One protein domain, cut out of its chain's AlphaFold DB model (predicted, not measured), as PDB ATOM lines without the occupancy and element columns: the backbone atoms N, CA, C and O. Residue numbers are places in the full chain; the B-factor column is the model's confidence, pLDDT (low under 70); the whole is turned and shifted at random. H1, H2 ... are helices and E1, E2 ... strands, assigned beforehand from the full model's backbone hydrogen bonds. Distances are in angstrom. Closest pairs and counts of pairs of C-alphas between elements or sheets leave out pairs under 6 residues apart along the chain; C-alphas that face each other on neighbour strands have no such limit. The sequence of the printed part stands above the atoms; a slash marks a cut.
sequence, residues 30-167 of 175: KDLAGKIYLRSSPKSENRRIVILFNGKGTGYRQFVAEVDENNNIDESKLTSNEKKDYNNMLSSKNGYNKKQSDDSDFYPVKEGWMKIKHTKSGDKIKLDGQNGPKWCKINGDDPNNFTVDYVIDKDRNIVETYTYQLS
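This is residues 30 to 167 of the 175 residues of an uncharacterized protein of Lactobacillus reuteri (UniProt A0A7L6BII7). One long sheet of eight strands curls like part of a barrel, left open between its edge strands E3 and E4, and the single helix H1 packs over the E3 and E2 end. The five strands E4 to E8 make the other part of this strongly twisted sheet, and a long unnamed stretch, residues 91 to 115, runs from H1 to E4. The printed part has 138 residues, with one named helix and eight named strands that follow along the chain as E1 E2 E3 H1 E4 E5 E6 E7 E8; across the sheet the order is E3 E2 E1 E8 E7 E6 E5 E4, antiparallel throughout. The class is mostly strand, and the whole is compact, with a radius of gyration of the C-alphas of 14.9 A and spans of 43 by 30 by 29 A.

Begin where E1, residues 36 to 41, and E8, residues 158 to 166, are antiparallel neighbours at 147 degrees: N 38 and O 165 are 2.8 A apart. On the other side of E1 is E2, residues 44 to 53, with N 39 and O 49 at 2.8 A; it bends by 53 degrees at residue 47. Edge strand E3, residues 59 to 66, follows, with N 50 and O 63 at 2.8 A; E1 E2 E3 is a meander, each strand the antiparallel neighbour of the one before. H1, residues 80 to 90, is on the sheet over E3 and E2 at a height of 10.9 A, slantwise to the strands at 45 degrees to E2 on the local plane; in it every O i to N i+4 pair is within hydrogen-bond range. Return to E8 and look to E7, residues 145 to 153, where N 148 and O 162 are 2.8 A apart. E6, residues 132 to 139, is staggered: it pairs with E7 over 137 to 139, N 139 to O 147 at 2.8 A, and over 132 to 137 with E5, residues 122 to 129, N 134 to O 127 at 2.8 A. Edge strand E4, residues 116 to 119, is the antiparallel neighbour of E5, with N 117 and O 124 at 2.8 A, and begins a second meander, E4 E5 E6 E7 E8. E3 and E4 are apart.

Find C-alpha 36 at (-23.092, -1.657, -48.596), where E1 begins, 16.0 A long. E2 spans 23.1 A, E3 20.2 A, H1 15.2 A, E4 9.9 A, E5 21.0 A, E6 21.5 A and E7 25.2 A. E8 runs 26.2 A to C-alpha 166 at (-26.694, 1.558, -44.818).

The C-alphas of Ser 80 and Lys 120, 46.3 A apart, are the two farthest apart. The printed part has no cut. The links E3 to H1 and H1 to E4, of 13 and 25 residues, are long; the others are tight. Mean pLDDT of the printed part is 79.0, and 23 residues are under 70, among them 98 to 112.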
ATOM      1  N   LYS A  30     -16.014  -5.526 -38.004       86.44
ATOM      2  CA  LYS A  30     -17.069  -6.539 -38.169       86.44
ATOM      3  C   LYS A  30     -18.434  -5.902 -38.411       86.44
ATOM      4  O   LYS A  30     -19.239  -6.482 -39.126       86.44
ATOM      5  N   ASP A  31     -18.659  -4.696 -37.904       87.38
ATOM      6  CA  ASP A  31     -19.910  -3.971 -38.117       87.38
ATOM      7  C   ASP A  31     -20.086  -3.493 -39.553       87.38
ATOM      8  O   ASP A  31     -21.217  -3.288 -39.979       87.38
ATOM      9  N   LEU A  32     -18.991  -3.375 -40.310       87.25
ATOM     10  CA  LEU A  32     -18.992  -3.034 -41.732       87.25
ATOM     11  C   LEU A  32     -19.032  -4.270 -42.639       87.25
ATOM     12  O   LEU A  32     -19.259  -4.152 -43.840       87.25
ATOM     13  N   ALA A  33     -18.752  -5.455 -42.100       87.38
ATOM     14  CA  ALA A  33     -18.547  -6.655 -42.894       87.38
ATOM     15  C   ALA A  33     -19.799  -7.052 -43.683       87.38
ATOM     16  O   ALA A  33     -20.904  -7.086 -43.155       87.38
ATOM     17  N   GLY A  34     -19.605  -7.348 -44.969       84.44
ATOM     18  CA  GLY A  34     -20.672  -7.795 -45.861       84.44
ATOM     19  C   GLY A  34     -21.800  -6.779 -46.037       84.44
ATOM     20  O   GLY A  34     -22.922  -7.196 -46.304       84.44
ATOM     21  N   LYS A  35     -21.527  -5.477 -45.871       88.50
ATOM     22  CA  LYS A  35     -22.511  -4.398 -46.012       88.50
ATOM     23  C   LYS A  35     -22.158  -3.422 -47.127       88.50
ATOM     24  O   LYS A  35     -20.995  -3.267 -47.508       88.50
ATOM     25  N   ILE A  36     -23.187  -2.750 -47.626       89.06
ATOM     26  CA  ILE A  36     -23.092  -1.657 -48.596       89.06
ATOM     27  C   ILE A  36     -23.490  -0.364 -47.894       89.06
ATOM     28  O   ILE A  36     -24.603  -0.273 -47.375       89.06
ATOM     29  N   TYR A  37     -22.609   0.636 -47.910       91.62
ATOM     30  CA  TYR A  37     -22.907   1.968 -47.382       91.62
ATOM     31  C   TYR A  37     -22.985   3.003 -48.493       91.62
ATOM     32  O   TYR A  37     -22.220   2.967 -49.456       91.62
ATOM     33  N   LEU A  38     -23.881   3.963 -48.313       91.75
ATOM     34  CA  LEU A  38     -24.035   5.149 -49.132       91.75
ATOM     35  C   LEU A  38     -23.487   6.327 -48.340       91.75
ATOM     36  O   LEU A  38     -24.035   6.717 -47.308       91.75
ATOM     37  N   ARG A  39     -22.378   6.884 -48.817       89.50
ATOM     38  CA  ARG A  39     -21.788   8.081 -48.231       89.50
ATOM     39  C   ARG A  39     -22.354   9.323 -48.901       89.50
ATOM     40  O   ARG A  39     -22.279   9.451 -50.129       89.50
ATOM     41  N   SER A  40     -22.875  10.250 -48.101       86.19
ATOM     42  CA  SER A  40     -23.299  11.562 -48.583       86.19
ATOM     43  C   SER A  40     -22.109  12.368 -49.108       86.19
ATOM     44  O   SER A  40     -20.987  12.281 -48.602       86.19
ATOM     45  N   SER A  41     -22.351  13.153 -50.155       72.00
ATOM     46  CA  SER A  41     -21.416  14.175 -50.614       72.00
ATOM     47  C   SER A  41     -22.003  15.536 -50.250       72.00
ATOM     48  O   SER A  41     -23.099  15.839 -50.713       72.00
ATOM     49  N   PRO A  42     -21.289  16.397 -49.506       63.66
ATOM     50  CA  PRO A  42     -21.735  17.764 -49.221       63.66
ATOM     51  C   PRO A  42     -22.002  18.588 -50.488       63.66
ATOM     52  O   PRO A  42     -22.666  19.613 -50.443       63.66
ATOM     53  N   LYS A  43     -21.465  18.143 -51.633       66.19
ATOM     54  CA  LYS A  43     -21.547  18.825 -52.927       66.19
ATOM     55  C   LYS A  43     -22.683  18.317 -53.822       66.19
ATOM     56  O   LYS A  43     -22.807  18.799 -54.942       66.19
ATOM     57  N   SER A  44     -23.453  17.307 -53.403       72.12
ATOM     58  CA  SER A  44     -24.532  16.752 -54.227       72.12
ATOM     59  C   SER A  44     -25.626  16.097 -53.388       72.12
ATOM     60  O   SER A  44     -25.371  15.136 -52.663       72.12
ATOM     61  N   GLU A  45     -26.858  16.578 -53.551       75.06
ATOM     62  CA  GLU A  45     -28.026  16.072 -52.821       75.06
ATOM     63  C   GLU A  45     -28.404  14.645 -53.231       75.06
ATOM     64  O   GLU A  45     -28.728  13.838 -52.360       75.06
ATOM     65  N   ASN A  46     -28.249  14.294 -54.513       84.19
ATOM     66  CA  ASN A  46     -28.754  13.028 -55.068       84.19
ATOM     67  C   ASN A  46     -27.650  12.058 -55.506       84.19
ATOM     68  O   ASN A  46     -27.946  10.947 -55.927       84.19
ATOM     69  N   ARG A  47     -26.366  12.436 -55.416       84.69
ATOM     70  CA  ARG A  47     -25.253  11.511 -55.686       84.69
ATOM     71  C   ARG A  47     -24.661  10.991 -54.385       84.69
ATOM     72  O   ARG A  47     -24.365  11.755 -53.461       84.69
ATOM     73  N   ARG A  48     -24.465   9.678 -54.310       87.38
ATOM     74  CA  ARG A  48     -23.838   8.985 -53.181       87.38
ATOM     75  C   ARG A  48     -22.583   8.280 -53.641       87.38
ATOM     76  O   ARG A  48     -22.507   7.775 -54.758       87.38
ATOM     77  N   ILE A  49     -21.601   8.223 -52.751       85.94
ATOM     78  CA  ILE A  49     -20.458   7.336 -52.931       85.94
ATOM     79  C   ILE A  49     -20.847   5.998 -52.313       85.94
ATOM     80  O   ILE A  49     -21.017   5.897 -51.101       85.94
ATOM     81  N   VAL A  50     -21.024   4.993 -53.160       86.31
ATOM     82  CA  VAL A  50     -21.343   3.625 -52.769       86.31
ATOM     83  C   VAL A  50     -20.057   2.949 -52.326       86.31
ATOM     84  O   VAL A  50     -19.099   2.913 -53.093       86.31
ATOM     85  N   ILE A  51     -20.021   2.422 -51.107       86.38
ATOM     86  CA  ILE A  51     -18.841   1.803 -50.497       86.38
ATOM     87  C   ILE A  51     -19.141   0.344 -50.186       86.38
ATOM     88  O   ILE A  51     -20.107   0.026 -49.488       86.38
ATOM     89  N   LEU A  52     -18.293  -0.536 -50.714       84.50
ATOM     90  CA  LEU A  52     -18.498  -1.980 -50.709       84.50
ATOM     91  C   LEU A  52     -17.532  -2.671 -49.757       84.50
ATOM     92  O   LEU A  52     -16.315  -2.557 -49.937       84.50
ATOM     93  N   PHE A  53     -18.059  -3.432 -48.800       84.06
ATOM     94  CA  PHE A  53     -17.258  -4.206 -47.855       84.06
ATOM     95  C   PHE A  53     -17.325  -5.711 -48.139       84.06
ATOM     96  O   PHE A  53     -18.359  -6.262 -48.525       84.06
ATOM     97  N   ASN A  54     -16.207  -6.408 -47.928       81.75
ATOM     98  CA  ASN A  54     -16.188  -7.872 -47.926       81.75
ATOM     99  C   ASN A  54     -16.689  -8.434 -46.581       81.75
ATOM    100  O   ASN A  54     -16.863  -7.687 -45.616       81.75
ATOM    101  N   GLY A  55     -16.826  -9.759 -46.462       80.94
ATOM    102  CA  GLY A  55     -17.210 -10.426 -45.206       80.94
ATOM    103  C   GLY A  55     -16.251 -10.249 -44.009       80.94
ATOM    104  O   GLY A  55     -16.532 -10.752 -42.928       80.94
ATOM    105  N   LYS A  56     -15.121  -9.540 -44.160       82.69
ATOM    106  CA  LYS A  56     -14.194  -9.188 -43.065       82.69
ATOM    107  C   LYS A  56     -14.275  -7.712 -42.652       82.69
ATOM    108  O   LYS A  56     -13.545  -7.306 -41.749       82.69
ATOM    109  N   GLY A  57     -15.113  -6.908 -43.311       81.62
ATOM    110  CA  GLY A  57     -15.225  -5.472 -43.031       81.62
ATOM    111  C   GLY A  57     -14.138  -4.624 -43.673       81.62
ATOM    112  O   GLY A  57     -13.946  -3.469 -43.304       81.62
ATOM    113  N   THR A  58     -13.409  -5.188 -44.630       79.00
ATOM    114  CA  THR A  58     -12.443  -4.443 -45.433       79.00
ATOM    115  C   THR A  58     -13.174  -3.849 -46.634       79.00
ATOM    116  O   THR A  58     -13.945  -4.554 -47.283       79.00
ATOM    117  N   GLY A  59     -12.952  -2.567 -46.937       78.06
ATOM    118  CA  GLY A  59     -13.529  -1.918 -48.120       78.06
ATOM    119  C   GLY A  59     -12.811  -2.335 -49.411       78.06
ATOM    120  O   GLY A  59     -11.580  -2.366 -49.437       78.06
ATOM    121  N   TYR A  60     -13.549  -2.602 -50.490       70.75
ATOM    122  CA  TYR A  60     -13.009  -3.106 -51.770       70.75
ATOM    123  C   TYR A  60     -13.442  -2.332 -53.016       70.75
ATOM    124  O   TYR A  60     -12.902  -2.578 -54.089       70.75
ATOM    125  N   ARG A  61     -14.413  -1.424 -52.935       72.94
ATOM    126  CA  ARG A  61     -14.753  -0.537 -54.055       72.94
ATOM    127  C   ARG A  61     -15.476   0.685 -53.551       72.94
ATOM    128  O   ARG A  61     -16.273   0.576 -52.619       72.94
ATOM    129  N   GLN A  62     -15.217   1.804 -54.213       76.56
ATOM    130  CA  GLN A  62     -16.111   2.942 -54.173       76.56
ATOM    131  C   GLN A  62     -16.472   3.384 -55.586       76.56
ATOM    132  O   GLN A  62     -15.614   3.390 -56.465       76.56
ATOM    133  N   PHE A  63     -17.735   3.726 -55.803       74.31
ATOM    134  CA  PHE A  63     -18.200   4.357 -57.037       74.31
ATOM    135  C   PHE A  63     -19.273   5.390 -56.715       74.31
ATOM    136  O   PHE A  63     -19.791   5.416 -55.601       74.31
ATOM    137  N   VAL A  64     -19.576   6.276 -57.660       79.94
ATOM    138  CA  VAL A  64     -20.607   7.300 -57.472       79.94
ATOM    139  C   VAL A  64     -21.874   6.852 -58.179       79.94
ATOM    140  O   VAL A  64     -21.827   6.589 -59.373       79.94
ATOM    141  N   ALA A  65     -22.993   6.814 -57.464       83.44
ATOM    142  CA  ALA A  65     -24.304   6.513 -58.028       83.44
ATOM    143  C   ALA A  65     -25.293   7.640 -57.725       83.44
ATOM    144  O   ALA A  65     -25.182   8.305 -56.690       83.44
ATOM    145  N   GLU A  66     -26.245   7.858 -58.628       88.75
ATOM    146  CA  GLU A  66     -27.453   8.623 -58.316       88.75
ATOM    147  C   GLU A  66     -28.391   7.761 -57.465       88.75
ATOM    148  O   GLU A  66     -28.458   6.542 -57.643       88.75
ATOM    149  N   VAL A  67     -29.067   8.392 -56.508       90.19
ATOM    150  CA  VAL A  67     -30.053   7.749 -55.640       90.19
ATOM    151  C   VAL A  67     -31.373   8.511 -55.658       90.19
ATOM    152  O   VAL A  67     -31.388   9.723 -55.883       90.19
ATOM    153  N   ASP A  68     -32.467   7.798 -55.403       89.12
ATOM    154  CA  ASP A  68     -33.789   8.385 -55.188       89.12
ATOM    155  C   ASP A  68     -33.938   8.988 -53.771       89.12
ATOM    156  O   ASP A  68     -33.020   8.959 -52.944       89.12
ATOM    157  N   GLU A  69     -35.125   9.524 -53.474       86.00
ATOM    158  CA  GLU A  69     -35.479  10.096 -52.165       86.00
ATOM    159  C   GLU A  69     -35.394   9.097 -50.995       86.00
ATOM    160  O   GLU A  69     -35.248   9.497 -49.840       86.00
ATOM    161  N   ASN A  70     -35.423   7.796 -51.289       87.81
ATOM    162  CA  ASN A  70     -35.334   6.704 -50.324       87.81
ATOM    163  C   ASN A  70     -33.915   6.110 -50.240       87.81
ATOM    164  O   ASN A  70     -33.705   5.092 -49.578       87.81
ATOM    165  N   ASN A  71     -32.929   6.749 -50.880       87.56
ATOM    166  CA  ASN A  71     -31.558   6.266 -51.046       87.56
ATOM    167  C   ASN A  71     -31.436   4.926 -51.801       87.56
ATOM    168  O   ASN A  71     -30.431   4.229 -51.651       87.56
ATOM    169  N   ASN A  72     -32.407   4.551 -52.635       89.94
ATOM    170  CA  ASN A  72     -32.205   3.467 -53.592       89.94
ATOM    171  C   ASN A  72     -31.343   3.970 -54.746       89.94
ATOM    172  O   ASN A  72     -31.602   5.036 -55.301       89.94
ATOM    173  N   ILE A  73     -30.342   3.189 -55.141       88.44
ATOM    174  CA  ILE A  73     -29.542   3.451 -56.338       88.44
ATOM    175  C   ILE A  73     -30.448   3.414 -57.572       88.44
ATOM    176  O   ILE A  73     -31.122   2.409 -57.816       88.44
ATOM    177  N   ASP A  74     -30.429   4.498 -58.352       89.19
ATOM    178  CA  ASP A  74     -31.153   4.603 -59.615       89.19
ATOM    179  C   ASP A  74     -30.398   3.840 -60.711       89.19
ATOM    180  O   ASP A  74     -29.451   4.327 -61.336       89.19
ATOM    181  N   GLU A  75     -30.834   2.604 -60.957       86.25
ATOM    182  CA  GLU A  75     -30.249   1.738 -61.977       86.25
ATOM    183  C   GLU A  75     -30.362   2.283 -63.406       86.25
ATOM    184  O   GLU A  75     -29.637   1.804 -64.281       86.25
ATOM    185  N   SER A  76     -31.265   3.236 -63.676       86.69
ATOM    186  CA  SER A  76     -31.420   3.836 -65.008       86.69
ATOM    187  C   SER A  76     -30.253   4.757 -65.374       86.69
ATOM    188  O   SER A  76     -30.011   5.018 -66.552       86.69
ATOM    189  N   LYS A  77     -29.505   5.216 -64.365       85.62
ATOM    190  CA  LYS A  77     -28.348   6.110 -64.497       85.62
ATOM    191  C   LYS A  77     -27.020   5.366 -64.572       85.62
ATOM    192  O   LYS A  77     -25.991   5.992 -64.807       85.62
ATOM    193  N   LEU A  78     -27.035   4.050 -64.370       79.75
ATOM    194  CA  LEU A  78     -25.842   3.216 -64.447       79.75
ATOM    195  C   LEU A  78     -25.553   2.837 -65.902       79.75
ATOM    196  O   LEU A  78     -26.433   2.386 -66.636       79.75
ATOM    197  N   THR A  79     -24.290   2.934 -66.304       80.00
ATOM    198  CA  THR A  79     -23.813   2.320 -67.549       80.00
ATOM    199  C   THR A  79     -23.932   0.793 -67.482       80.00
ATOM    200  O   THR A  79     -24.010   0.196 -66.406       80.00
ATOM    201  N   SER A  80     -23.884   0.109 -68.628       79.31
ATOM    202  CA  SER A  80     -23.962  -1.361 -68.681       79.31
ATOM    203  C   SER A  80     -22.901  -2.059 -67.816       79.31
ATOM    204  O   SER A  80     -23.189  -3.084 -67.193       79.31
ATOM    205  N   ASN A  81     -21.689  -1.500 -67.741       74.38
ATOM    206  CA  ASN A  81     -20.605  -2.043 -66.920       74.38
ATOM    207  C   ASN A  81     -20.855  -1.813 -65.425       74.38
ATOM    208  O   ASN A  81     -20.727  -2.750 -64.636       74.38
ATOM    209  N   GLU A  82     -21.290  -0.614 -65.034       74.62
ATOM    210  CA  GLU A  82     -21.654  -0.315 -63.643       74.62
ATOM    211  C   GLU A  82     -22.834  -1.166 -63.183       74.62
ATOM    212  O   GLU A  82     -22.798  -1.713 -62.086       74.62
ATOM    213  N   LYS A  83     -23.840  -1.363 -64.040       79.50
ATOM    214  CA  LYS A  83     -24.989  -2.223 -63.754       79.50
ATOM    215  C   LYS A  83     -24.581  -3.687 -63.594       79.50
ATOM    216  O   LYS A  83     -25.043  -4.364 -62.675       79.50
ATOM    217  N   LYS A  84     -23.682  -4.189 -64.447       77.94
ATOM    218  CA  LYS A  84     -23.108  -5.539 -64.311       77.94
ATOM    219  C   LYS A  84     -22.371  -5.691 -62.981       77.94
ATOM    220  O   LYS A  84     -22.560  -6.690 -62.289       77.94
ATOM    221  N   ASP A  85     -21.554  -4.714 -62.611       73.56
ATOM    222  CA  ASP A  85     -20.800  -4.736 -61.360       73.56
ATOM    223  C   ASP A  85     -21.693  -4.602 -60.127       73.56
ATOM    224  O   ASP A  85     -21.503  -5.333 -59.155       73.56
ATOM    225  N   TYR A  86     -22.706  -3.742 -60.197       77.94
ATOM    226  CA  TYR A  86     -23.746  -3.584 -59.188       77.94
ATOM    227  C   TYR A  86     -24.534  -4.885 -58.977       77.94
ATOM    228  O   TYR A  86     -24.681  -5.351 -57.850       77.94
ATOM    229  N   ASN A  87     -24.944  -5.565 -60.049       81.44
ATOM    230  CA  ASN A  87     -25.645  -6.850 -59.953       81.44
ATOM    231  C   ASN A  87     -24.742  -7.981 -59.433       81.44
ATOM    232  O   ASN A  87     -25.166  -8.804 -58.616       81.44
ATOM    233  N   ASN A  88     -23.479  -8.024 -59.869       77.88
ATOM    234  CA  ASN A  88     -22.481  -8.959 -59.340       77.88
ATOM    235  C   ASN A  88     -22.241  -8.732 -57.845       77.88
ATOM    236  O   ASN A  88     -22.090  -9.683 -57.082       77.88
ATOM    237  N   MET A  89     -22.211  -7.466 -57.433       78.19
ATOM    238  CA  MET A  89     -22.152  -7.079 -56.039       78.19
ATOM    239  C   MET A  89     -23.389  -7.600 -55.312       78.19
ATOM    240  O   MET A  89     -23.217  -8.456 -54.458       78.19
ATOM    241  N   LEU A  90     -24.610  -7.187 -55.667       83.19
ATOM    242  CA  LEU A  90     -25.836  -7.610 -54.975       83.19
ATOM    243  C   LEU A  90     -25.994  -9.133 -54.900       83.19
ATOM    244  O   LEU A  90     -26.484  -9.657 -53.907       83.19
ATOM    245  N   SER A  91     -25.561  -9.872 -55.919       84.19
ATOM    246  CA  SER A  91     -25.632 -11.338 -55.926       84.19
ATOM    247  C   SER A  91     -24.536 -12.037 -55.112       84.19
ATOM    248  O   SER A  91     -24.618 -13.253 -54.915       84.19
ATOM    249  N   SER A  92     -23.531 -11.308 -54.614       80.81
ATOM    250  CA  SER A  92     -22.427 -11.902 -53.865       80.81
ATOM    251  C   SER A  92     -22.878 -12.494 -52.531       80.81
ATOM    252  O   SER A  92     -23.522 -11.839 -51.713       80.81
ATOM    253  N   LYS A  93     -22.441 -13.735 -52.288       79.69
ATOM    254  CA  LYS A  93     -22.620 -14.477 -51.034       79.69
ATOM    255  C   LYS A  93     -21.428 -14.372 -50.077       79.69
ATOM    256  O   LYS A  93     -21.395 -15.098 -49.102       79.69
ATOM    257  N   ASN A  94     -20.425 -13.543 -50.366       71.62
ATOM    258  CA  ASN A  94     -19.236 -13.382 -49.509       71.62
ATOM    259  C   ASN A  94     -18.867 -11.895 -49.300       71.62
ATOM    260  O   ASN A  94     -17.745 -11.565 -48.896       71.62
ATOM    261  N   GLY A  95     -19.782 -10.980 -49.640       76.00
ATOM    262  CA  GLY A  95     -19.475  -9.562 -49.846       76.00
ATOM    263  C   GLY A  95     -18.612  -9.327 -51.094       76.00
ATOM    264  O   GLY A  95     -18.348 -10.243 -51.878       76.00
ATOM    265  N   TYR A  96     -18.179  -8.092 -51.326       74.62
ATOM    266  CA  TYR A  96     -17.419  -7.756 -52.535       74.62
ATOM    267  C   TYR A  96     -15.914  -7.994 -52.346       74.62
ATOM    268  O   TYR A  96     -15.319  -7.511 -51.389       74.62
ATOM    269  N   ASN A  97     -15.289  -8.742 -53.256       70.12
ATOM    270  CA  ASN A  97     -13.892  -9.191 -53.156       70.12
ATOM    271  C   ASN A  97     -13.054  -8.920 -54.418       70.12
ATOM    272  O   ASN A  97     -11.869  -9.258 -54.452       70.12
ATOM    273  N   LYS A  98     -13.637  -8.315 -55.458       65.25
ATOM    274  CA  LYS A  98     -12.898  -7.957 -56.673       65.25
ATOM    275  C   LYS A  98     -12.138  -6.653 -56.453       65.25
ATOM    276  O   LYS A  98     -12.714  -5.674 -55.994       65.25
ATOM    277  N   LYS A  99     -10.851  -6.619 -56.800       55.34
ATOM    278  CA  LYS A  99     -10.158  -5.342 -57.013       55.34
ATOM    279  C   LYS A  99     -10.785  -4.664 -58.241       55.34
ATOM    280  O   LYS A  99     -11.368  -5.347 -59.082       55.34
ATOM    281  N   GLN A 100     -10.780  -3.336 -58.243       56.84
ATOM    282  CA  GLN A 100     -11.384  -2.461 -59.255       56.84
ATOM    283  C   GLN A 100     -11.117  -2.956 -60.691       56.84
ATOM    284  O   GLN A 100     -10.058  -3.523 -60.944       56.84
ATOM    285  N   SER A 101     -12.065  -2.769 -61.618       50.78
ATOM    286  CA  SER A 101     -11.751  -2.926 -63.041       50.78
ATOM    287  C   SER A 101     -10.832  -1.786 -63.468       50.78
ATOM    288  O   SER A 101     -11.097  -0.635 -63.110       50.78
ATOM    289  N   ASP A 102      -9.802  -2.102 -64.246       44.56
ATOM    290  CA  ASP A 102      -8.809  -1.135 -64.734       44.56
ATOM    291  C   ASP A 102      -9.438   0.033 -65.533       44.56
ATOM    292  O   ASP A 102      -8.859   1.110 -65.604       44.56
ATOM    293  N   ASP A 103     -10.668  -0.134 -66.030       48.00
ATOM    294  CA  ASP A 103     -11.439   0.865 -66.787       48.00
ATOM    295  C   ASP A 103     -12.348   1.756 -65.920       48.00
ATOM    296  O   ASP A 103     -13.542   1.881 -66.195       48.00
ATOM    297  N   SER A 104     -11.865   2.363 -64.832       46.91
ATOM    298  CA  SER A 104     -12.733   3.314 -64.121       46.91
ATOM    299  C   SER A 104     -12.057   4.552 -63.561       46.91
ATOM    300  O   SER A 104     -11.070   4.459 -62.838       46.91
ATOM    301  N   ASP A 105     -12.710   5.699 -63.783       45.22
ATOM    302  CA  ASP A 105     -12.438   7.025 -63.197       45.22
ATOM    303  C   ASP A 105     -12.579   7.068 -61.656       45.22
ATOM    304  O   ASP A 105     -12.667   8.133 -61.039       45.22
ATOM    305  N   PHE A 106     -12.652   5.909 -60.999       53.94
ATOM    306  CA  PHE A 106     -12.806   5.794 -59.559       53.94
ATOM    307  C   PHE A 106     -11.447   5.747 -58.859       53.94
ATOM    308  O   PHE A 106     -10.437   5.287 -59.393       53.94
ATOM    309  N   TYR A 107     -11.427   6.209 -57.610       54.50
ATOM    310  CA  TYR A 107     -10.221   6.181 -56.788       54.50
ATOM    311  C   TYR A 107      -9.687   4.748 -56.629       54.50
ATOM    312  O   TYR A 107     -10.476   3.851 -56.312       54.50
ATOM    313  N   PRO A 108      -8.361   4.547 -56.750       54.59
ATOM    314  CA  PRO A 108      -7.738   3.236 -56.657       54.59
ATOM    315  C   PRO A 108      -8.070   2.562 -55.327       54.59
ATOM    316  O   PRO A 108      -7.727   3.058 -54.251       54.59
ATOM    317  N   VAL A 109      -8.709   1.398 -55.402       55.06
ATOM    318  CA  VAL A 109      -8.994   0.570 -54.228       55.06
ATOM    319  C   VAL A 109      -7.697  -0.036 -53.705       55.06
ATOM    320  O   VAL A 109      -7.045  -0.834 -54.380       55.06
ATOM    321  N   LYS A 110      -7.362   0.257 -52.447       61.00
ATOM    322  CA  LYS A 110      -6.253  -0.386 -51.734       61.00
ATOM    323  C   LYS A 110      -6.787  -1.152 -50.545       61.00
ATOM    324  O   LYS A 110      -7.447  -0.572 -49.703       61.00
ATOM    325  N   GLU A 111      -6.488  -2.439 -50.434       65.38
ATOM    326  CA  GLU A 111      -6.837  -3.211 -49.237       65.38
ATOM    327  C   GLU A 111      -6.413  -2.467 -47.952       65.38
ATOM    328  O   GLU A 111      -5.295  -1.964 -47.852       65.38
ATOM    329  N   GLY A 112      -7.322  -2.344 -46.978       65.06
ATOM    330  CA  GLY A 112      -7.047  -1.637 -45.720       65.06
ATOM    331  C   GLY A 112      -7.043  -0.101 -45.803       65.06
ATOM    332  O   GLY A 112      -6.555   0.553 -44.872       65.06
ATOM    333  N   TRP A 113      -7.578   0.483 -46.882       73.50
ATOM    334  CA  TRP A 113      -7.846   1.924 -46.984       73.50
ATOM    335  C   TRP A 113      -8.848   2.404 -45.922       73.50
ATOM    336  O   TRP A 113      -8.625   3.439 -45.300       73.50
ATOM    337  N   MET A 114      -9.878   1.593 -45.639       80.62
ATOM    338  CA  MET A 114     -10.790   1.755 -44.503       80.62
ATOM    339  C   MET A 114     -10.502   0.742 -43.402       80.62
ATOM    340  O   MET A 114     -10.480  -0.467 -43.634       80.62
ATOM    341  N   LYS A 115     -10.283   1.252 -42.190       82.62
ATOM    342  CA  LYS A 115     -10.085   0.467 -40.968       82.62
ATOM    343  C   LYS A 115     -10.573   1.269 -39.774       82.62
ATOM    344  O   LYS A 115     -10.269   2.456 -39.700       82.62
ATOM    345  N   ILE A 116     -11.247   0.619 -38.834       87.44
ATOM    346  CA  ILE A 116     -11.630   1.227 -37.564       87.44
ATOM    347  C   ILE A 116     -10.556   0.972 -36.500       87.44
ATOM    348  O   ILE A 116      -9.926  -0.091 -36.448       87.44
ATOM    349  N   LYS A 117     -10.310   1.986 -35.674       88.06
ATOM    350  CA  LYS A 117      -9.432   1.956 -34.507       88.06
ATOM    351  C   LYS A 117     -10.150   2.595 -33.323       88.06
ATOM    352  O   LYS A 117     -10.560   3.750 -33.403       88.06
ATOM    353  N   HIS A 118     -10.159   1.890 -32.200       88.12
ATOM    354  CA  HIS A 118     -10.637   2.412 -30.923       88.12
ATOM    355  C   HIS A 118      -9.558   3.264 -30.249       88.12
ATOM    356  O   HIS A 118      -8.378   2.893 -30.210       88.12
ATOM    357  N   THR A 119      -9.939   4.428 -29.727       84.88
ATOM    358  CA  THR A 119      -9.039   5.306 -28.969       84.88
ATOM    359  C   THR A 119      -9.709   5.785 -27.688       84.88
ATOM    360  O   THR A 119     -10.928   5.747 -27.571       84.88
ATOM    361  N   LYS A 120      -8.925   6.303 -26.731       81.50
ATOM    362  CA  LYS A 120      -9.474   6.883 -25.491       81.50
ATOM    363  C   LYS A 120     -10.459   8.035 -25.746       81.50
ATOM    364  O   LYS A 120     -11.294   8.307 -24.898       81.50
ATOM    365  N   SER A 121     -10.350   8.710 -26.892       81.25
ATOM    366  CA  SER A 121     -11.212   9.827 -27.299       81.25
ATOM    367  C   SER A 121     -12.350   9.411 -28.247       81.25
ATOM    368  O   SER A 121     -12.904  10.270 -28.928       81.25
ATOM    369  N   GLY A 122     -12.638   8.110 -28.360       84.31
ATOM    370  CA  GLY A 122     -13.654   7.549 -29.256       84.31
ATOM    371  C   GLY A 122     -13.082   6.814 -30.471       84.31
ATOM    372  O   GLY A 122     -11.860   6.722 -30.657       84.31
ATOM    373  N   ASP A 123     -13.979   6.286 -31.296       88.38
ATOM    374  CA  ASP A 123     -13.630   5.476 -32.460       88.38
ATOM    375  C   ASP A 123     -13.211   6.339 -33.648       88.38
ATOM    376  O   ASP A 123     -13.665   7.470 -33.845       88.38
ATOM    377  N   LYS A 124     -12.270   5.815 -34.434       90.19
ATOM    378  CA  LYS A 124     -11.743   6.486 -35.619       90.19
ATOM    379  C   LYS A 124     -11.728   5.555 -36.808       90.19
ATOM    380  O   LYS A 124     -11.333   4.400 -36.674       90.19
ATOM    381  N   ILE A 125     -12.037   6.088 -37.980       87.94
ATOM    382  CA  ILE A 125     -11.929   5.381 -39.249       87.94
ATOM    383  C   ILE A 125     -10.810   5.975 -40.096       87.94
ATOM    384  O   ILE A 125     -10.652   7.192 -40.192       87.94
ATOM    385  N   LYS A 126      -9.991   5.106 -40.685       87.44
ATOM    386  CA  LYS A 126      -9.003   5.500 -41.685       87.44
ATOM    387  C   LYS A 126      -9.721   5.775 -43.006       87.44
ATOM    388  O   LYS A 126     -10.518   4.946 -43.431       87.44
ATOM    389  N   LEU A 127      -9.442   6.913 -43.630       82.44
ATOM    390  CA  LEU A 127      -9.926   7.273 -44.962       82.44
ATOM    391  C   LEU A 127      -8.756   7.773 -45.805       82.44
ATOM    392  O   LEU A 127      -7.941   8.562 -45.323       82.44
ATOM    393  N   ASP A 128      -8.693   7.349 -47.062       74.00
ATOM    394  CA  ASP A 128      -7.748   7.899 -48.031       74.00
ATOM    395  C   ASP A 128      -8.315   9.207 -48.593       74.00
ATOM    396  O   ASP A 128      -9.440   9.251 -49.094       74.00
ATOM    397  N   GLY A 129      -7.544  10.287 -48.479       66.94
ATOM    398  CA  GLY A 129      -7.887  11.589 -49.038       66.94
ATOM    399  C   GLY A 129      -6.803  12.135 -49.958       66.94
ATOM    400  O   GLY A 129      -5.750  11.524 -50.125       66.94
ATOM    401  N   GLN A 130      -7.040  13.323 -50.524       62.41
ATOM    402  CA  GLN A 130      -6.098  13.981 -51.447       62.41
ATOM    403  C   GLN A 130      -4.687  14.165 -50.859       62.41
ATOM    404  O   GLN A 130      -3.707  14.056 -51.584       62.41
ATOM    405  N   ASN A 131      -4.580  14.351 -49.538       69.38
ATOM    406  CA  ASN A 131      -3.305  14.520 -48.827       69.38
ATOM    407  C   ASN A 131      -2.856  13.235 -48.106       69.38
ATOM    408  O   ASN A 131      -2.178  13.291 -47.080       69.38
ATOM    409  N   GLY A 132      -3.278  12.074 -48.612       71.50
ATOM    410  CA  GLY A 132      -2.967  10.766 -48.049       71.50
ATOM    411  C   GLY A 132      -3.957  10.286 -46.978       71.50
ATOM    412  O   GLY A 132      -4.987  10.924 -46.731       71.50
ATOM    413  N   PRO A 133      -3.672   9.127 -46.357       78.88
ATOM    414  CA  PRO A 133      -4.574   8.510 -45.396       78.88
ATOM    415  C   PRO A 133      -4.681   9.302 -44.092       78.88
ATOM    416  O   PRO A 133      -3.670   9.647 -43.478       78.88
ATOM    417  N   LYS A 134      -5.906   9.521 -43.614       85.00
ATOM    418  CA  LYS A 134      -6.203  10.232 -42.364       85.00
ATOM    419  C   LYS A 134      -7.068   9.382 -41.442       85.00
ATOM    420  O   LYS A 134      -7.924   8.630 -41.893       85.00
ATOM    421  N   TRP A 135      -6.847   9.519 -40.135       87.25
ATOM    422  CA  TRP A 135      -7.731   8.963 -39.110       87.25
ATOM    423  C   TRP A 135      -8.784   9.998 -38.738       87.25
ATOM    424  O   TRP A 135      -8.473  10.995 -38.086       87.25
ATOM    425  N   CYS A 136     -10.019   9.737 -39.136       88.25
ATOM    426  CA  CYS A 136     -11.162  10.608 -38.924       88.25
ATOM    427  C   CYS A 136     -11.997  10.100 -37.753       88.25
ATOM    428  O   CYS A 136     -12.083   8.892 -37.532       88.25
ATOM    429  N   LYS A 137     -12.579  11.015 -36.978       89.44
ATOM    430  CA  LYS A 137     -13.426  10.650 -35.840       89.44
ATOM    431  C   LYS A 137     -14.752  10.096 -36.363       89.44
ATOM    432  O   LYS A 137     -15.346  10.713 -37.242       89.44
ATOM    433  N   ILE A 138     -15.181   8.957 -35.830       89.50
ATOM    434  CA  ILE A 138     -16.533   8.434 -36.027       89.50
ATOM    435  C   ILE A 138     -17.419   9.068 -34.956       89.50
ATOM    436  O   ILE A 138     -17.055   9.077 -33.776       89.50
ATOM    437  N   ASN A 139     -18.557   9.617 -35.361       87.69
ATOM    438  CA  ASN A 139     -19.597  10.051 -34.444       87.69
ATOM    439  C   ASN A 139     -20.819   9.139 -34.613       87.69
ATOM    440  O   ASN A 139     -21.268   8.893 -35.736       87.69
ATOM    441  N   GLY A 140     -21.352   8.685 -33.479       80.12
ATOM    442  CA  GLY A 140     -22.385   7.652 -33.415       80.12
ATOM    443  C   GLY A 140     -21.801   6.243 -33.297       80.12
ATOM    444  O   GLY A 140     -20.643   6.000 -33.637       80.12
ATOM    445  N   ASP A 141     -22.619   5.337 -32.781       73.19
ATOM    446  CA  ASP A 141     -22.352   3.911 -32.576       73.19
ATOM    447  C   ASP A 141     -23.348   3.014 -33.339       73.19
ATOM    448  O   ASP A 141     -23.274   1.789 -33.253       73.19
ATOM    449  N   ASP A 142     -24.255   3.608 -34.126       83.88
ATOM    450  CA  ASP A 142     -25.209   2.877 -34.957       83.88
ATOM    451  C   ASP A 142     -24.510   2.335 -36.218       83.88
ATOM    452  O   ASP A 142     -24.098   3.104 -37.098       83.88
ATOM    453  N   PRO A 143     -24.395   1.004 -36.370       79.12
ATOM    454  CA  PRO A 143     -23.784   0.418 -37.548       79.12
ATOM    455  C   PRO A 143     -24.620   0.645 -38.812       79.12
ATOM    456  O   PRO A 143     -24.128   0.369 -39.897       79.12
ATOM    457  N   ASN A 144     -25.859   1.120 -38.733       87.94
ATOM    458  CA  ASN A 144     -26.683   1.417 -39.902       87.94
ATOM    459  C   ASN A 144     -26.583   2.882 -40.339       87.94
ATOM    460  O   ASN A 144     -26.901   3.194 -41.488       87.94
ATOM    461  N   ASN A 145     -26.142   3.774 -39.454       90.31
ATOM    462  CA  ASN A 145     -26.021   5.194 -39.742       90.31
ATOM    463  C   ASN A 145     -24.977   5.849 -38.831       90.31
ATOM    464  O   ASN A 145     -25.227   6.093 -37.653       90.31
ATOM    465  N   PHE A 146     -23.814   6.179 -39.385       90.56
ATOM    466  CA  PHE A 146     -22.755   6.861 -38.645       90.56
ATOM    467  C   PHE A 146     -22.218   8.046 -39.437       90.56
ATOM    468  O   PHE A 146     -22.313   8.103 -40.665       90.56
ATOM    469  N   THR A 147     -21.617   9.007 -38.740       90.56
ATOM    470  CA  THR A 147     -20.989  10.160 -39.390       90.56
ATOM    471  C   THR A 147     -19.493  10.193 -39.132       90.56
ATOM    472  O   THR A 147     -18.991   9.631 -38.157       90.56
ATOM    473  N   VAL A 148     -18.754  10.819 -40.042       88.94
ATOM    474  CA  VAL A 148     -17.301  10.928 -39.963       88.94
ATOM    475  C   VAL A 148     -16.885  12.362 -40.219       88.94
ATOM    476  O   VAL A 148     -17.138  12.898 -41.297       88.94
ATOM    477  N   ASP A 149     -16.183  12.942 -39.251       87.19
ATOM    478  CA  ASP A 149     -15.618  14.283 -39.370       87.19
ATOM    479  C   ASP A 149     -14.269  14.213 -40.083       87.19
ATOM    480  O   ASP A 149     -13.272  13.687 -39.566       87.19
ATOM    481  N   TYR A 150     -14.236  14.747 -41.299       82.38
ATOM    482  CA  TYR A 150     -13.054  14.804 -42.133       82.38
ATOM    483  C   TYR A 150     -12.417  16.192 -42.070       82.38
ATOM    484  O   TYR A 150     -12.946  17.177 -42.582       82.38
ATOM    485  N   VAL A 151     -11.237  16.262 -41.452       76.69
ATOM    486  CA  VAL A 151     -10.454  17.498 -41.357       76.69
ATOM    487  C   VAL A 151      -9.761  17.755 -42.695       76.69
ATOM    488  O   VAL A 151      -8.772  17.088 -43.038       76.69
ATOM    489  N   ILE A 152     -10.277  18.722 -43.450       74.56
ATOM    490  CA  ILE A 152      -9.724  19.145 -44.743       74.56
ATOM    491  C   ILE A 152      -8.450  19.941 -44.504       74.56
ATOM    492  O   ILE A 152      -7.385  19.562 -45.000       74.56
ATOM    493  N   ASP A 153      -8.565  20.969 -43.668       68.69
ATOM    494  CA  ASP A 153      -7.495  21.880 -43.284       68.69
ATOM    495  C   ASP A 153      -7.485  21.998 -41.759       68.69
ATOM    496  O   ASP A 153      -8.453  22.452 -41.143       68.69
ATOM    497  N   LYS A 154      -6.393  21.536 -41.148       67.56
ATOM    498  CA  LYS A 154      -6.235  21.537 -39.694       67.56
ATOM    499  C   LYS A 154      -5.969  22.944 -39.159       67.56
ATOM    500  O   LYS A 154      -6.441  23.263 -38.073       67.56
ATOM    501  N   ASP A 155      -5.250  23.767 -39.912       73.38
ATOM    502  CA  ASP A 155      -4.818  25.094 -39.475       73.38
ATOM    503  C   ASP A 155      -5.983  26.085 -39.527       73.38
ATOM    504  O   ASP A 155      -6.099  26.969 -38.682       73.38
ATOM    505  N   ARG A 156      -6.899  25.883 -40.479       66.88
ATOM    506  CA  ARG A 156      -8.140  26.663 -40.612       66.88
ATOM    507  C   ARG A 156      -9.348  26.031 -39.920       66.88
ATOM    508  O   ARG A 156     -10.443  26.579 -40.006       66.88
ATOM    509  N   ASN A 157      -9.162  24.887 -39.260       71.94
ATOM    510  CA  ASN A 157     -10.216  24.102 -38.614       71.94
ATOM    511  C   ASN A 157     -11.426  23.817 -39.532       71.94
ATOM    512  O   ASN A 157     -12.579  23.860 -39.104       71.94
ATOM    513  N   ILE A 158     -11.167  23.543 -40.813       73.06
ATOM    514  CA  ILE A 158     -12.213  23.224 -41.788       73.06
ATOM    515  C   ILE A 158     -12.503  21.727 -41.701       73.06
ATOM    516  O   ILE A 158     -11.659  20.892 -42.048       73.06
ATOM    517  N   VAL A 159     -13.711  21.403 -41.245       80.00
ATOM    518  CA  VAL A 159     -14.210  20.037 -41.075       80.00
ATOM    519  C   VAL A 159     -15.439  19.845 -41.954       80.00
ATOM    520  O   VAL A 159     -16.394  20.609 -41.857       80.00
ATOM    521  N   GLU A 160     -15.418  18.816 -42.798       84.19
ATOM    522  CA  GLU A 160     -16.613  18.318 -43.484       84.19
ATOM    523  C   GLU A 160     -17.096  17.048 -42.787       84.19
ATOM    524  O   GLU A 160     -16.314  16.123 -42.555       84.19
ATOM    525  N   THR A 161     -18.387  16.981 -42.473       85.94
ATOM    526  CA  THR A 161     -19.003  15.777 -41.912       85.94
ATOM    527  C   THR A 161     -19.638  14.966 -43.035       85.94
ATOM    528  O   THR A 161     -20.543  15.433 -43.727       85.94
ATOM    529  N   TYR A 162     -19.181  13.729 -43.206       87.25
ATOM    530  CA  TYR A 162     -19.778  12.773 -44.136       87.25
ATOM    531  C   TYR A 162     -20.703  11.825 -43.383       87.25
ATOM    532  O   TYR A 162     -20.307  11.258 -42.368       87.25
ATOM    533  N   THR A 163     -21.911  11.615 -43.897       89.88
ATOM    534  CA  THR A 163     -22.852  10.624 -43.354       89.88
ATOM    535  C   THR A 163     -22.729   9.330 -44.138       89.88
ATOM    536  O   THR A 163     -22.682   9.363 -45.367       89.88
ATOM    537  N   TYR A 164     -22.657   8.207 -43.435       91.00
ATOM    538  CA  TYR A 164     -22.596   6.861 -43.985       91.00
ATOM    539  C   TYR A 164     -23.867   6.136 -43.571       91.00
ATOM    540  O   TYR A 164     -24.014   5.740 -42.417       91.00
ATOM    541  N   GLN A 165     -24.770   5.955 -44.526       92.69
ATOM    542  CA  GLN A 165     -26.037   5.276 -44.307       92.69
ATOM    543  C   GLN A 165     -25.996   3.891 -44.943       92.69
ATOM    544  O   GLN A 165     -25.480   3.722 -46.049       92.69
ATOM    545  N   LEU A 166     -26.529   2.888 -44.253       92.12
ATOM    546  CA  LEU A 166     -26.694   1.558 -44.818       92.12
ATOM    547  C   LEU A 166     -27.625   1.638 -46.031       92.12
ATOM    548  O   LEU A 166     -28.723   2.184 -45.949       92.12
ATOM    549  N   SER A 167     -27.179   1.095 -47.161       90.50
ATOM    550  CA  SER A 167     -27.994   1.039 -48.373       90.50
ATOM    551  C   SER A 167     -29.261   0.200 -48.127       90.50
ATOM    552  O   SER A 167     -29.151  -0.883 -47.546       90.50
TER     553      SER A 167